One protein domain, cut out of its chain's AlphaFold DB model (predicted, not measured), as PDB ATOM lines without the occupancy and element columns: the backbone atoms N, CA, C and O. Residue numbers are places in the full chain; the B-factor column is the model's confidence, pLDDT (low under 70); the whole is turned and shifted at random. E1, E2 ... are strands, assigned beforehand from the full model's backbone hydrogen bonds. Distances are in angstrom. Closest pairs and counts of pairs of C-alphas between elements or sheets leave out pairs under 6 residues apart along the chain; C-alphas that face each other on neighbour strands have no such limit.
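AT A GLANCE: This is residues 27 to 93 of the 122 residues of an uncharacterized protein of Streptomyces sp. RP5T (UniProt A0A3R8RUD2). With little regular structure, the domain is one strongly twisted four-stranded sheet, a meander in which each strand is the antiparallel neighbour of the one before, in the order E1 E2 E3 E4. The long loop of residues 57 to 77 leads from E3 to E4, and the tail, residues 82 to 93, runs from E4 back toward E1. Of 67 printed residues, 24 are in named strands, with no named helix: all strand, compact, radius of gyration of the C-alphas 11.8 A, spans 31 by 27 by 16 A.

HOW THE PARTS SIT: Inner strands E2, residues 35 to 42, and E3, residues 51 to 56, form an antiparallel hairpin at 149 degrees; N 38 and O 54 are 3.0 A apart. Edge strand E1, residues 27 to 32, forms a hairpin with E2 at 157 degrees; N 28 and O 39 are 2.8 A apart. Edge strand E4, residues 78 to 81, forms one with E3 at 142 degrees; N 53 and O 78 are 2.9 A apart. These N and O pairs are within hydrogen-bond range. E1 and E4 are apart.

IN THESE COORDINATES: E1 is 16.0 A long, from C-alpha 27 at (190.595, 120.450, 158.823); E2 22.6 A; E3 17.6 A; E4 9.3 A, ending at C-alpha 81 at (181.714, 131.896, 161.978).

THE WHOLE: The farthest C-alphas, Gly 34 and Cys 47, are 32.1 A apart. The printed part has no cut, and E3 to E4 is a long link. No printed residue is under 70 in pLDDT.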
ATOM      1  N   VAL A  27     190.163 120.429 157.424       91.50
ATOM      2  CA  VAL A  27     190.595 120.450 158.823       91.50
ATOM      3  C   VAL A  27     191.886 121.245 159.075       91.50
ATOM      4  O   VAL A  27     192.898 121.050 158.407       91.50
ATOM      5  N   GLY A  28     191.873 122.078 160.118       92.25
ATOM      6  CA  GLY A  28     193.063 122.615 160.780       92.25
ATOM      7  C   GLY A  28     193.244 122.000 162.170       92.25
ATOM      8  O   GLY A  28     192.263 121.798 162.881       92.25
ATOM      9  N   PHE A  29     194.488 121.731 162.566       92.75
ATOM     10  CA  PHE A  29     194.847 121.184 163.878       92.75
ATOM     11  C   PHE A  29     195.938 122.040 164.522       92.75
ATOM     12  O   PHE A  29     196.984 122.255 163.907       92.75
ATOM     13  N   PHE A  30     195.695 122.568 165.721       93.69
ATOM     14  CA  PHE A  30     196.629 123.479 166.387       93.69
ATOM     15  C   PHE A  30     196.472 123.473 167.907       93.69
ATOM     16  O   PHE A  30     195.420 123.118 168.431       93.69
ATOM     17  N   GLU A  31     197.520 123.899 168.609       93.19
ATOM     18  CA  GLU A  31     197.517 124.100 170.059       93.19
ATOM     19  C   GLU A  31     197.487 125.597 170.381       93.19
ATOM     20  O   GLU A  31     198.156 126.403 169.728       93.19
ATOM     21  N   HIS A  32     196.692 125.985 171.374       89.62
ATOM     22  CA  HIS A  32     196.710 127.319 171.947       89.62
ATOM     23  C   HIS A  32     196.375 127.277 173.440       89.62
ATOM     24  O   HIS A  32     195.311 126.804 173.835       89.62
ATOM     25  N   ALA A  33     197.258 127.853 174.261       89.12
ATOM     26  CA  ALA A  33     197.053 128.042 175.698       89.12
ATOM     27  C   ALA A  33     196.728 126.746 176.475       89.12
ATOM     28  O   ALA A  33     195.926 126.759 177.406       89.12
ATOM     29  N   GLY A  34     197.368 125.634 176.115       91.12
ATOM     30  CA  GLY A  34     197.193 124.319 176.735       91.12
ATOM     31  C   GLY A  34     196.028 123.503 176.173       91.12
ATOM     32  O   GLY A  34     195.742 122.426 176.693       91.12
ATOM     33  N   HIS A  35     195.360 123.993 175.126       93.88
ATOM     34  CA  HIS A  35     194.251 123.312 174.468       93.88
ATOM     35  C   HIS A  35     194.583 123.007 173.011       93.88
ATOM     36  O   HIS A  35     195.095 123.850 172.279       93.88
ATOM     37  N   TRP A  36     194.240 121.802 172.581       95.62
ATOM     38  CA  TRP A  36     194.265 121.375 171.192       95.62
ATOM     39  C   TRP A  36     192.920 121.649 170.546       95.62
ATOM     40  O   TRP A  36     191.875 121.391 171.142       95.62
ATOM     41  N   TYR A  37     192.955 122.128 169.313       94.81
ATOM     42  CA  TYR A  37     191.788 122.483 168.525       94.81
ATOM     43  C   TYR A  37     191.816 121.738 167.199       94.81
ATOM     44  O   TYR A  37     192.835 121.722 166.504       94.81
ATOM     45  N   ILE A  38     190.671 121.175 166.829       94.25
ATOM     46  CA  ILE A  38     190.369 120.763 165.459       94.25
ATOM     47  C   ILE A  38     189.329 121.747 164.940       94.25
ATOM     48  O   ILE A  38     188.240 121.837 165.503       94.25
ATOM     49  N   GLN A  39     189.664 122.486 163.886       93.25
ATOM     50  CA  GLN A  39     188.775 123.433 163.216       93.25
ATOM     51  C   GLN A  39     188.420 122.920 161.822       93.25
ATOM     52  O   GLN A  39     189.264 122.337 161.150       93.25
ATOM     53  N   GLY A  40     187.195 123.159 161.375       92.31
ATOM     54  CA  GLY A  40     186.702 122.704 160.077       92.31
ATOM     55  C   GLY A  40     185.273 123.156 159.835       92.31
ATOM     56  O   GLY A  40     184.728 123.965 160.587       92.31
ATOM     57  N   GLY A  41     184.654 122.624 158.795       90.56
ATOM     58  CA  GLY A  41     183.261 122.906 158.464       90.56
ATOM     59  C   GLY A  41     182.620 121.755 157.699       90.56
ATOM     60  O   GLY A  41     183.306 120.781 157.382       90.56
ATOM     61  N   PRO A  42     181.313 121.849 157.413       90.81
ATOM     62  CA  PRO A  42     180.614 120.838 156.643       90.81
ATOM     63  C   PRO A  42     181.123 120.783 155.194       90.81
ATOM     64  O   PRO A  42     181.502 121.804 154.610       90.81
ATOM     65  N   THR A  43     181.084 119.593 154.599       89.56
ATOM     66  CA  THR A  43     181.520 119.355 153.228       89.56
ATOM     67  C   THR A  43     180.626 120.072 152.233       89.56
ATOM     68  O   THR A  43     179.421 119.830 152.169       89.56
ATOM     69  N   CYS A  44     181.222 120.951 151.428       86.69
ATOM     70  CA  CYS A  44     180.482 121.743 150.442       86.69
ATOM     71  C   CYS A  44     181.305 122.172 149.215       86.69
ATOM     72  O   CYS A  44     180.835 122.960 148.393       86.69
ATOM     73  N   GLY A  45     182.531 121.670 149.051       82.62
ATOM     74  CA  GLY A  45     183.383 121.981 147.903       82.62
ATOM     75  C   GLY A  45     183.997 123.382 147.970       82.62
ATOM     76  O   GLY A  45     185.192 123.494 148.204       82.62
ATOM     77  N   ASN A  46     183.206 124.438 147.736       83.25
ATOM     78  CA  ASN A  46     183.638 125.850 147.791       83.25
ATOM     79  C   ASN A  46     182.523 126.802 148.282       83.25
ATOM     80  O   ASN A  46     182.520 127.984 147.935       83.25
ATOM     81  N   CYS A  47     181.530 126.301 149.017       85.50
ATOM     82  CA  CYS A  47     180.457 127.153 149.525       85.50
ATOM     83  C   CYS A  47     180.897 127.936 150.768       85.50
ATOM     84  O   CYS A  47     181.784 127.524 151.515       85.50
ATOM     85  N   GLU A  48     180.205 129.043 151.020       89.19
ATOM     86  CA  GLU A  48     180.211 129.663 152.340       89.19
ATOM     87  C   GLU A  48     179.483 128.742 153.318       89.19
ATOM     88  O   GLU A  48     178.277 128.516 153.203       89.19
ATOM     89  N   VAL A  49     180.225 128.197 154.276       90.62
ATOM     90  CA  VAL A  49     179.700 127.292 155.298       90.62
ATOM     91  C   VAL A  49     180.177 127.689 156.685       90.62
ATOM     92  O   VAL A  49     181.169 128.414 156.814       90.62
ATOM     93  N   PRO A  50     179.500 127.219 157.745       92.38
ATOM     94  CA  PRO A  50     179.979 127.428 159.093       92.38
ATOM     95  C   PRO A  50     181.402 126.900 159.276       92.38
ATOM     96  O   PRO A  50     181.710 125.764 158.923       92.38
ATOM     97  N   VAL A  51     182.250 127.714 159.896       92.94
ATOM     98  CA  VAL A  51     183.528 127.270 160.445       92.94
ATOM     99  C   VAL A  51     183.312 127.008 161.923       92.94
ATOM    100  O   VAL A  51     182.841 127.880 162.658       92.94
ATOM    101  N   THR A  52     183.661 125.805 162.357       94.00
ATOM    102  CA  THR A  52     183.441 125.301 163.709       94.00
ATOM    103  C   THR A  52     184.711 124.683 164.292       94.00
ATOM    104  O   THR A  52     185.654 124.403 163.549       94.00
ATOM    105  N   TYR A  53     184.755 124.469 165.609       94.50
ATOM    106  CA  TYR A  53     185.842 123.743 166.269       94.50
ATOM    107  C   TYR A  53     185.371 122.749 167.329       94.50
ATOM    108  O   TYR A  53     184.287 122.873 167.894       94.50
ATOM    109  N   ILE A  54     186.251 121.805 167.642       96.12
ATOM    110  CA  ILE A  54     186.237 120.995 168.864       96.12
ATOM    111  C   ILE A  54     187.578 121.144 169.580       96.12
ATOM    112  O   ILE A  54     188.586 121.489 168.960       96.12
ATOM    113  N   THR A  55     187.583 120.897 170.885       97.06
ATOM    114  CA  THR A  55     188.724 121.133 171.779       97.06
ATOM    115  C   THR A  55     189.039 119.900 172.625       97.06
ATOM    116  O   THR A  55     188.136 119.133 172.963       97.06
ATOM    117  N   ALA A  56     190.310 119.722 172.987       97.19
ATOM    118  CA  ALA A  56     190.788 118.740 173.958       97.19
ATOM    119  C   ALA A  56     192.025 119.275 174.704       97.19
ATOM    120  O   ALA A  56     192.721 120.155 174.210       97.19
ATOM    121  N   THR A  57     192.339 118.740 175.886       96.56
ATOM    122  CA  THR A  57     193.595 119.051 176.609       96.56
ATOM    123  C   THR A  57     194.751 118.116 176.238       96.56
ATOM    124  O   THR A  57     195.893 118.354 176.615       96.56
ATOM    125  N   ASP A  58     194.461 117.049 175.496       93.94
ATOM    126  CA  ASP A  58     195.421 116.085 174.956       93.94
ATOM    127  C   ASP A  58     195.164 115.968 173.440       93.94
ATOM    128  O   ASP A  58     193.997 115.925 173.028       93.94
ATOM    129  N   PRO A  59     196.211 115.945 172.590       90.88
ATOM    130  CA  PRO A  59     196.058 115.903 171.133       90.88
ATOM    131  C   PRO A  59     195.337 114.646 170.621       90.88
ATOM    132  O   PRO A  59     194.910 114.609 169.468       90.88
ATOM    133  N   LEU A  60     195.194 113.613 171.452       90.19
ATOM    134  CA  LEU A  60     194.488 112.373 171.138       90.19
ATOM    135  C   LEU A  60     193.027 112.366 171.622       90.19
ATOM    136  O   LEU A  60     192.327 111.371 171.413       90.19
ATOM    137  N   GLY A  61     192.543 113.465 172.212       89.75
ATOM    138  CA  GLY A  61     191.220 113.575 172.834       89.75
ATOM    139  C   GLY A  61     191.267 113.393 174.359       89.75
ATOM    140  O   GLY A  61     192.319 113.233 174.951       89.75
ATOM    141  N   SER A  62     190.157 113.398 175.093       93.12
ATOM    142  CA  SER A  62     188.761 113.338 174.651       93.12
ATOM    143  C   SER A  62     188.270 114.677 174.114       93.12
ATOM    144  O   SER A  62     188.331 115.692 174.801       93.12
ATOM    145  N   TRP A  63     187.774 114.662 172.883       95.81
ATOM    146  CA  TRP A  63     187.297 115.858 172.203       95.81
ATOM    147  C   TRP A  63     185.918 116.285 172.692       95.81
ATOM    148  O   TRP A  63     185.065 115.436 172.963       95.81
ATOM    149  N   THR A  64     185.701 117.598 172.762       97.12
ATOM    150  CA  THR A  64     184.423 118.198 173.149       97.12
ATOM    151  C   THR A  64     184.118 119.489 172.388       97.12
ATOM    152  O   THR A  64     185.027 120.152 171.882       97.12
ATOM    153  N   ASN A  65     182.838 119.845 172.298       96.00
ATOM    154  CA  ASN A  65     182.369 121.166 171.876       96.00
ATOM    155  C   ASN A  65     181.944 121.996 173.111       96.00
ATOM    156  O   ASN A  65     181.994 121.524 174.243       96.00
ATOM    157  N   GLU A  66     181.508 123.240 172.915       95.75
ATOM    158  CA  GLU A  66     181.078 124.105 174.030       95.75
ATOM    159  C   GLU A  66     179.742 123.687 174.658       95.75
ATOM    160  O   GLU A  66     179.452 124.078 175.787       95.75
ATOM    161  N   ALA A  67     178.954 122.860 173.966       95.69
ATOM    162  CA  ALA A  67     177.769 122.230 174.540       95.69
ATOM    163  C   ALA A  67     178.121 121.068 175.493       95.69
ATOM    164  O   ALA A  67     177.249 120.579 176.210       95.69
ATOM    165  N   GLY A  68     179.392 120.649 175.539       96.00
ATOM    166  CA  GLY A  68     179.865 119.536 176.358       96.00
ATOM    167  C   GLY A  68     179.652 118.163 175.721       96.00
ATOM    168  O   GLY A  68     179.855 117.146 176.388       96.00
ATOM    169  N   ASP A  69     179.270 118.099 174.442       95.81
ATOM    170  CA  ASP A  69     179.131 116.827 173.738       95.81
ATOM    171  C   ASP A  69     180.496 116.151 173.604       95.81
ATOM    172  O   ASP A  69     181.524 116.804 173.409       95.81
ATOM    173  N   THR A  70     180.512 114.823 173.695       95.06
ATOM    174  CA  THR A  70     181.722 113.999 173.570       95.06
ATOM    175  C   THR A  70     181.403 112.674 172.870       95.06
ATOM    176  O   THR A  70     180.243 112.264 172.754       95.06
ATOM    177  N   GLY A  71     182.435 111.981 172.377       91.94
ATOM    178  CA  GLY A  71     182.314 110.622 171.836       91.94
ATOM    179  C   GLY A  71     181.282 110.489 170.710       91.94
ATOM    180  O   GLY A  71     181.412 111.101 169.652       91.94
ATOM    181  N   ALA A  72     180.264 109.650 170.918       92.19
ATOM    182  CA  ALA A  72     179.204 109.424 169.932       92.19
ATOM    183  C   ALA A  72     178.206 110.592 169.823       92.19
ATOM    184  O   ALA A  72     177.589 110.753 168.774       92.19
ATOM    185  N   ALA A  73     178.055 111.396 170.881       94.12
ATOM    186  CA  ALA A  73     177.186 112.574 170.874       94.12
ATOM    187  C   ALA A  73     177.829 113.762 170.145       94.12
ATOM    188  O   ALA A  73     177.123 114.628 169.639       94.12
ATOM    189  N   LEU A  74     179.163 113.782 170.044       94.81
ATOM    190  CA  LEU A  74     179.899 114.826 169.343       94.81
ATOM    191  C   LEU A  74     179.752 114.662 167.825       94.81
ATOM    192  O   LEU A  74     180.563 114.005 167.167       94.81
ATOM    193  N   THR A  75     178.691 115.251 167.284       92.69
ATOM    194  CA  THR A  75     178.334 115.241 165.855       92.69
ATOM    195  C   THR A  75     178.513 116.606 165.189       92.69
ATOM    196  O   THR A  75     178.376 116.716 163.976       92.69
ATOM    197  N   SER A  76     178.828 117.647 165.965       91.38
ATOM    198  CA  SER A  76     179.081 119.002 165.473       91.38
ATOM    199  C   SER A  76     180.066 119.754 166.373       91.38
ATOM    200  O   SER A  76     180.208 119.446 167.561       91.38
ATOM    201  N   GLY A  77     180.766 120.733 165.797       92.94
ATOM    202  CA  GLY A  77     181.647 121.643 166.529       92.94
ATOM    203  C   GLY A  77     180.949 122.932 166.973       92.94
ATOM    204  O   GLY A  77     179.859 123.271 166.516       92.94
ATOM    205  N   THR A  78     181.624 123.699 167.821       94.69
ATOM    206  CA  THR A  78     181.236 125.061 168.202       94.69
ATOM    207  C   THR A  78     181.439 126.025 167.039       94.69
ATOM    208  O   THR A  78     182.529 126.073 166.475       94.69
ATOM    209  N   VAL A  79     180.433 126.835 166.702       93.56
ATOM    210  CA  VAL A  79     180.507 127.807 165.599       93.56
ATOM    211  C   VAL A  79     181.434 128.979 165.936       93.56
ATOM    212  O   VAL A  79     181.180 129.733 166.867       93.56
ATOM    213  N   VAL A  80     182.472 129.174 165.119       91.50
ATOM    214  CA  VAL A  80     183.315 130.386 165.104       91.50
ATOM    215  C   VAL A  80     182.706 131.448 164.198       91.50
ATOM    216  O   VAL A  80     182.665 132.627 164.537       91.50
ATOM    217  N   SER A  81     182.265 131.025 163.014       91.31
ATOM    218  CA  SER A  81     181.714 131.896 161.978       91.31
ATOM    219  C   SER A  81     180.619 131.144 161.227       91.31
ATOM    220  O   SER A  81     180.914 130.073 160.702       91.31
ATOM    221  N   PRO A  82     179.390 131.674 161.114       91.19
ATOM    222  CA  PRO A  82     178.272 130.966 160.487       91.19
ATOM    223  C   PRO A  82     178.399 130.805 158.962       91.19
ATOM    224  O   PRO A  82     177.750 129.934 158.399       91.19
ATOM    225  N   ASN A  83     179.232 131.606 158.291       90.25
ATOM    226  CA  ASN A  83     179.431 131.567 156.832       90.25
ATOM    227  C   ASN A  83     180.916 131.562 156.424       90.25
ATOM    228  O   ASN A  83     181.264 131.963 155.315       90.25
ATOM    229  N   GLY A  84     181.805 131.238 157.369       87.50
ATOM    230  CA  GLY A  84     183.250 131.241 157.124       87.50
ATOM    231  C   GLY A  84     183.823 132.578 156.632       87.50
ATOM    232  O   GLY A  84     184.941 132.614 156.129       87.50
ATOM    233  N   CYS A  85     183.078 133.680 156.799       86.31
ATOM    234  CA  CYS A  85     183.468 135.018 156.354       86.31
ATOM    235  C   CYS A  85     183.716 135.109 154.837       86.31
ATOM    236  O   CYS A  85     184.633 135.803 154.407       86.31
ATOM    237  N   GLY A  86     182.919 134.397 154.033       87.06
ATOM    238  CA  GLY A  86     183.095 134.358 152.577       87.06
ATOM    239  C   GLY A  86     184.106 133.316 152.095       87.06
ATOM    240  O   GLY A  86     184.404 133.250 150.905       87.06
ATOM    241  N   GLY A  87     184.658 132.507 153.005       84.38
ATOM    242  CA  GLY A  87     185.646 131.485 152.686       84.38
ATOM    243  C   GLY A  87     185.404 130.168 153.412       84.38
ATOM    244  O   GLY A  87     184.660 130.079 154.384       84.38
ATOM    245  N   GLN A  88     186.087 129.133 152.938       86.12
ATOM    246  CA  GLN A  88     186.227 127.867 153.645       86.12
ATOM    247  C   GLN A  88     187.531 127.890 154.446       86.12
ATOM    248  O   GLN A  88     188.524 128.479 154.002       86.12
ATOM    249  N   ASN A  89     187.568 127.233 155.608       86.38
ATOM    250  CA  ASN A  89     188.843 127.043 156.288       86.38
ATOM    251  C   ASN A  89     189.769 126.147 155.432       86.38
ATOM    252  O   ASN A  89     189.320 125.449 154.530       86.38
ATOM    253  N   LYS A  90     191.083 126.231 155.646       83.81
ATOM    254  CA  LYS A  90     192.081 125.392 154.943       83.81
ATOM    255  C   LYS A  90     193.226 124.957 155.844       83.81
ATOM    256  O   LYS A  90     193.822 123.910 155.631       83.81
ATOM    257  N   ALA A  91     193.557 125.797 156.815       82.25
ATOM    258  CA  ALA A  91     194.554 125.557 157.838       82.25
ATOM    259  C   ALA A  91     194.298 126.522 159.001       82.25
ATOM    260  O   ALA A  91     193.501 127.456 158.881       82.25
ATOM    261  N   ALA A  92     195.019 126.320 160.096       83.12
ATOM    262  CA  ALA A  92     195.149 127.295 161.163       83.12
ATOM    263  C   ALA A  92     196.619 127.698 161.299       83.12
ATOM    264  O   ALA A  92     197.528 126.907 161.048       83.12
ATOM    265  N   SER A  93     196.861 128.941 161.694       77.88
ATOM    266  CA  SER A  93     198.192 129.423 162.050       77.88
ATOM    267  C   SER A  93     198.094 130.156 163.373       77.88
ATOM    268  O   SER A  93     197.321 131.103 163.513       77.88
TER     269      SER A  93